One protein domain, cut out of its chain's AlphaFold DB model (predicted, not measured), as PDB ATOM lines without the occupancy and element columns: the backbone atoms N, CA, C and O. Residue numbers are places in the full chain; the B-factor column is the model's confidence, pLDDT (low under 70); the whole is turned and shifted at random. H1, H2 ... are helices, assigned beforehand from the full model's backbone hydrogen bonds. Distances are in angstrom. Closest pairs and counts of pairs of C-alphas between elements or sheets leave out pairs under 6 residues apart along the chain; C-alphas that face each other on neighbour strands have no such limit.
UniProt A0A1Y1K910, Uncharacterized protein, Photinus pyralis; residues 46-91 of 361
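Overview. This is residues 46 to 91 of the 361 residues of an uncharacterized protein of Photinus pyralis (UniProt A0A1Y1K910). What shape does the printed part make? It is an L: one long helix, H1, makes the longest axis, and a shorter helix, H2, turns off from its last end at about a right angle. The two helices meet at the corner of the L and do not cross, and no third part fills the space between the two arms. What is it built of? There are 46 residues printed with two named helices, H1 then H2 along the chain, and no named strand; the class is all helix. How spread out is it? It is extended, with a radius of gyration of the C-alphas of 17.6 A, and the C-alphas span 53 by 26 by 5 A along their three main axes.

Arrangement. How does H1, residues 46 to 75, stand to H2, residues 77 to 89? They are close but not clearly touching, with 2 pairs of C-alphas within 8 A. The closest C-alphas are those of Arg 73 and Thr 80, 7.1 A apart. At what angle do they stand? Their lines are about perpendicular, at 87 degrees, and their centres are 28.1 A apart. What do the backbones show? In H1 and H2 every O i to N i+4 pair is within hydrogen-bond range.

Along the chain. Where does H1 run? It begins at C-alpha 46 at (191.702, 149.630, 134.653) and ends at C-alpha 75 at (188.902, 182.143, 162.905), 43.2 A from first to last C-alpha. Where does H2 run? It begins at C-alpha 77 and ends at C-alpha 89 at (167.366, 190.109, 160.012), 18.2 A from first to last C-alpha.

Size, cuts and confidence. How large is the whole? The two C-alphas farthest apart are those of Lys 46 and Arg 89, at 53.6 A. Is there a cut or a long link? The printed part has no cut, and the link from H1 to H2, one residue, is tight. Where is confidence low? The mean pLDDT of the printed part is 86.2, and residue 91 is under 70.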
ATOM      1  N   LYS A  46     190.617 148.698 134.295       87.94
ATOM      2  CA  LYS A  46     191.702 149.630 134.653       87.94
ATOM      3  C   LYS A  46     191.366 151.081 134.314       87.94
ATOM      4  O   LYS A  46     191.714 151.971 135.083       87.94
ATOM      5  N   PHE A  47     190.703 151.328 133.185       90.62
ATOM      6  CA  PHE A  47     190.274 152.672 132.803       90.62
ATOM      7  C   PHE A  47     189.211 153.219 133.761       90.62
ATOM      8  O   PHE A  47     189.354 154.339 134.246       90.62
ATOM      9  N   LEU A  48     188.197 152.415 134.097       88.75
ATOM     10  CA  LEU A  48     187.166 152.796 135.066       88.75
ATOM     11  C   LEU A  48     187.757 153.025 136.460       88.75
ATOM     12  O   LEU A  48     187.473 154.052 137.062       88.75
ATOM     13  N   ALA A  49     188.654 152.153 136.921       85.88
ATOM     14  CA  ALA A  49     189.344 152.327 138.199       85.88
ATOM     15  C   ALA A  49     190.231 153.586 138.222       85.88
ATOM     16  O   ALA A  49     190.301 154.280 139.233       85.88
ATOM     17  N   ARG A  50     190.899 153.916 137.105       90.75
ATOM     18  CA  ARG A  50     191.693 155.149 136.980       90.75
ATOM     19  C   ARG A  50     190.805 156.394 137.008       90.75
ATOM     20  O   ARG A  50     191.143 157.346 137.705       90.75
ATOM     21  N   LYS A  51     189.673 156.366 136.300       92.94
ATOM     22  CA  LYS A  51     188.692 157.457 136.271       92.94
ATOM     23  C   LYS A  51     188.043 157.671 137.643       92.94
ATOM     24  O   LYS A  51     187.969 158.800 138.112       92.94
ATOM     25  N   GLU A  52     187.652 156.592 138.317       90.25
ATOM     26  CA  GLU A  52     187.090 156.633 139.672       90.25
ATOM     27  C   GLU A  52     188.112 157.163 140.690       90.25
ATOM     28  O   GLU A  52     187.774 157.974 141.552       90.25
ATOM     29  N   ALA A  53     189.381 156.757 140.585       84.31
ATOM     30  CA  ALA A  53     190.436 157.257 141.462       84.31
ATOM     31  C   ALA A  53     190.682 158.765 141.280       84.31
ATOM     32  O   ALA A  53     190.853 159.475 142.272       84.31
ATOM     33  N   GLU A  54     190.675 159.255 140.039       86.62
ATOM     34  CA  GLU A  54     190.811 160.682 139.726       86.62
ATOM     35  C   GLU A  54     189.614 161.491 140.242       86.62
ATOM     36  O   GLU A  54     189.790 162.507 140.919       86.62
ATOM     37  N   GLU A  55     188.391 161.003 140.029       83.56
ATOM     38  CA  GLU A  55     187.181 161.650 140.536       83.56
ATOM     39  C   GLU A  55     187.158 161.686 142.070       83.56
ATOM     40  O   GLU A  55     186.874 162.721 142.678       83.56
ATOM     41  N   ARG A  56     187.549 160.587 142.721       87.81
ATOM     42  CA  ARG A  56     187.639 160.513 144.182       87.81
ATOM     43  C   ARG A  56     188.695 161.462 144.743       87.81
ATOM     44  O   ARG A  56     188.483 162.050 145.803       87.81
ATOM     45  N   GLN A  57     189.823 161.643 144.055       83.88
ATOM     46  CA  GLN A  57     190.816 162.655 144.428       83.88
ATOM     47  C   GLN A  57     190.249 164.069 144.281       83.88
ATOM     48  O   GLN A  57     190.331 164.845 145.232       83.88
ATOM     49  N   LYS A  58     189.575 164.373 143.164       88.75
ATOM     50  CA  LYS A  58     188.921 165.671 142.939       88.75
ATOM     51  C   LYS A  58     187.886 165.984 144.025       88.75
ATOM     52  O   LYS A  58     187.867 167.096 144.554       88.75
ATOM     53  N   GLN A  59     187.073 165.002 144.418       83.56
ATOM     54  CA  GLN A  59     186.114 165.146 145.516       83.56
ATOM     55  C   GLN A  59     186.814 165.374 146.862       83.56
ATOM     56  O   GLN A  59     186.433 166.278 147.607       83.56
ATOM     57  N   ASN A  60     187.867 164.613 147.169       87.56
ATOM     58  CA  ASN A  60     188.641 164.798 148.398       87.56
ATOM     59  C   ASN A  60     189.287 166.186 148.466       87.56
ATOM     60  O   ASN A  60     189.270 166.817 149.523       87.56
ATOM     61  N   ASP A  61     189.812 166.689 147.352       89.12
ATOM     62  CA  ASP A  61     190.400 168.024 147.284       89.12
ATOM     63  C   ASP A  61     189.337 169.120 147.393       89.12
ATOM     64  O   ASP A  61     189.557 170.115 148.082       89.12
ATOM     65  N   ALA A  62     188.150 168.929 146.811       89.38
ATOM     66  CA  ALA A  62     187.016 169.829 147.011       89.38
ATOM     67  C   ALA A  62     186.568 169.862 148.484       89.38
ATOM     68  O   ALA A  62     186.332 170.939 149.039       89.38
ATOM     69  N   VAL A  63     186.515 168.705 149.151       91.94
ATOM     70  CA  VAL A  63     186.208 168.608 150.587       91.94
ATOM     71  C   VAL A  63     187.290 169.287 151.425       91.94
ATOM     72  O   VAL A  63     186.958 170.055 152.329       91.94
ATOM     73  N   ARG A  64     188.574 169.076 151.111       92.62
ATOM     74  CA  ARG A  64     189.699 169.741 151.787       92.62
ATOM     75  C   ARG A  64     189.617 171.254 151.639       92.62
ATOM     76  O   ARG A  64     189.602 171.946 152.653       92.62
ATOM     77  N   LYS A  65     189.437 171.757 150.414       93.94
ATOM     78  CA  LYS A  65     189.244 173.189 150.131       93.94
ATOM     79  C   LYS A  65     188.051 173.748 150.905       93.94
ATOM     80  O   LYS A  65     188.165 174.777 151.566       93.94
ATOM     81  N   ARG A  66     186.914 173.044 150.911       90.56
ATOM     82  CA  ARG A  66     185.735 173.434 151.701       90.56
ATOM     83  C   ARG A  66     186.047 173.492 153.198       90.56
ATOM     84  O   ARG A  66     185.657 174.456 153.856       90.56
ATOM     85  N   SER A  67     186.737 172.491 153.744       89.56
ATOM     86  CA  SER A  67     187.110 172.466 155.164       89.56
ATOM     87  C   SER A  67     188.091 173.577 155.532       89.56
ATOM     88  O   SER A  67     187.949 174.183 156.590       89.56
ATOM     89  N   GLU A  68     189.026 173.909 154.642       92.62
ATOM     90  CA  GLU A  68     189.993 174.985 154.831       92.62
ATOM     91  C   GLU A  68     189.295 176.349 154.851       92.62
ATOM     92  O   GLU A  68     189.511 177.148 155.764       92.62
ATOM     93  N   LEU A  69     188.375 176.589 153.913       85.44
ATOM     94  CA  LEU A  69     187.559 177.804 153.888       85.44
ATOM     95  C   LEU A  69     186.669 177.925 155.130       85.44
ATOM     96  O   LEU A  69     186.547 179.010 155.701       85.44
ATOM     97  N   LEU A  70     186.073 176.822 155.590       84.44
ATOM     98  CA  LEU A  70     185.313 176.795 156.842       84.44
ATOM     99  C   LEU A  70     186.206 177.079 158.056       84.44
ATOM    100  O   LEU A  70     185.802 177.838 158.938       84.44
ATOM    101  N   ALA A  71     187.426 176.541 158.084       87.75
ATOM    102  CA  ALA A  71     188.394 176.812 159.137       87.75
ATOM    103  C   ALA A  71     188.799 178.295 159.147       87.75
ATOM    104  O   ALA A  71     188.735 178.927 160.201       87.75
ATOM    105  N   LEU A  72     189.115 178.890 157.991       83.56
ATOM    106  CA  LEU A  72     189.395 180.325 157.855       83.56
ATOM    107  C   LEU A  72     188.204 181.184 158.293       83.56
ATOM    108  O   LEU A  72     188.377 182.126 159.064       83.56
ATOM    109  N   ARG A  73     186.983 180.808 157.895       80.31
ATOM    110  CA  ARG A  73     185.748 181.469 158.336       80.31
ATOM    111  C   ARG A  73     185.557 181.371 159.853       80.31
ATOM    112  O   ARG A  73     185.070 182.316 160.468       80.31
ATOM    113  N   SER A  74     185.943 180.255 160.469       78.12
ATOM    114  CA  SER A  74     185.801 180.034 161.914       78.12
ATOM    115  C   SER A  74     186.792 180.831 162.774       78.12
ATOM    116  O   SER A  74     186.501 181.064 163.950       78.12
ATOM    117  N   LYS A  75     187.915 181.301 162.200       84.94
ATOM    118  CA  LYS A  75     188.902 182.143 162.905       84.94
ATOM    119  C   LYS A  75     188.268 183.449 163.398       84.94
ATOM    120  O   LYS A  75     188.467 183.826 164.549       84.94
ATOM    121  N   ASP A  76     187.408 184.074 162.591       85.06
ATOM    122  CA  ASP A  76     186.725 185.328 162.933       85.06
ATOM    123  C   ASP A  76     185.275 185.122 163.404       85.06
ATOM    124  O   ASP A  76     184.294 185.512 162.760       85.06
ATOM    125  N   LYS A  77     185.123 184.567 164.615       84.81
ATOM    126  CA  LYS A  77     183.813 184.326 165.262       84.81
ATOM    127  C   LYS A  77     182.921 185.580 165.348       84.81
ATOM    128  O   LYS A  77     181.695 185.488 165.307       84.81
ATOM    129  N   LYS A  78     183.518 186.776 165.461       86.94
ATOM    130  CA  LYS A  78     182.779 188.054 165.505       86.94
ATOM    131  C   LYS A  78     182.233 188.462 164.133       86.94
ATOM    132  O   LYS A  78     181.153 189.045 164.055       86.94
ATOM    133  N   ALA A  79     182.962 188.190 163.049       83.81
ATOM    134  CA  ALA A  79     182.492 188.466 161.693       83.81
ATOM    135  C   ALA A  79     181.374 187.492 161.303       83.81
ATOM    136  O   ALA A  79     180.323 187.929 160.839       83.81
ATOM    137  N   THR A  80     181.536 186.199 161.604       82.88
ATOM    138  CA  THR A  80     180.505 185.186 161.337       82.88
ATOM    139  C   THR A  80     179.220 185.444 162.114       82.88
ATOM    140  O   THR A  80     178.142 185.373 161.533       82.88
ATOM    141  N   ARG A  81     179.306 185.840 163.392       86.81
ATOM    142  CA  ARG A  81     178.125 186.214 164.184       86.81
ATOM    143  C   ARG A  81     177.405 187.432 163.599       86.81
ATOM    144  O   ARG A  81     176.183 187.409 163.511       86.81
ATOM    145  N   ARG A  82     178.130 188.466 163.151       88.75
ATOM    146  CA  ARG A  82     177.529 189.641 162.487       88.75
ATOM    147  C   ARG A  82     176.827 189.271 161.181       88.75
ATOM    148  O   ARG A  82     175.701 189.709 160.973       88.75
ATOM    149  N   VAL A  83     177.453 188.433 160.352       83.56
ATOM    150  CA  VAL A  83     176.853 187.915 159.111       83.56
ATOM    151  C   VAL A  83     175.603 187.092 159.414       83.56
ATOM    152  O   VAL A  83     174.572 187.325 158.801       83.56
ATOM    153  N   ASN A  84     175.644 186.204 160.409       84.12
ATOM    154  CA  ASN A  84     174.488 185.394 160.802       84.12
ATOM    155  C   ASN A  84     173.340 186.244 161.370       84.12
ATOM    156  O   ASN A  84     172.180 185.962 161.096       84.12
ATOM    157  N   VAL A  85     173.641 187.294 162.142       90.44
ATOM    158  CA  VAL A  85     172.630 188.247 162.632       90.44
ATOM    159  C   VAL A  85     172.029 189.043 161.477       90.44
ATOM    160  O   VAL A  85     170.819 189.236 161.453       90.44
ATOM    161  N   MET A  86     172.848 189.490 160.519       86.50
ATOM    162  CA  MET A  86     172.341 190.146 159.315       86.50
ATOM    163  C   MET A  86     171.463 189.208 158.499       86.50
ATOM    164  O   MET A  86     170.346 189.604 158.211       86.50
ATOM    165  N   LEU A  87     171.915 187.977 158.224       82.00
ATOM    166  CA  LEU A  87     171.138 186.946 157.533       82.00
ATOM    167  C   LEU A  87     169.774 186.778 158.202       82.00
ATOM    168  O   LEU A  87     168.765 187.004 157.554       82.00
ATOM    169  N   LYS A  88     169.730 186.533 159.517       82.81
ATOM    170  CA  LYS A  88     168.475 186.396 160.276       82.81
ATOM    171  C   LYS A  88     167.566 187.634 160.233       82.81
ATOM    172  O   LYS A  88     166.360 187.497 160.388       82.81
ATOM    173  N   ARG A  89     168.124 188.843 160.080       83.19
ATOM    174  CA  ARG A  89     167.366 190.109 160.012       83.19
ATOM    175  C   ARG A  89     166.943 190.482 158.590       83.19
ATOM    176  O   ARG A  89     166.014 191.267 158.422       83.19
ATOM    177  N   THR A  90     167.624 189.972 157.571       79.19
ATOM    178  CA  THR A  90     167.251 190.164 156.169       79.19
ATOM    179  C   THR A  90     166.196 189.139 155.773       79.19
ATOM    180  O   THR A  90     166.402 187.941 155.925       79.19
ATOM    181  N   LYS A  91     165.071 189.610 155.221       65.50
ATOM    182  CA  LYS A  91     163.914 188.787 154.809       65.50
ATOM    183  C   LYS A  91     164.243 187.658 153.811       65.50
ATOM    184  O   LYS A  91     163.425 186.769 153.623       65.50
TER     185      LYS A  91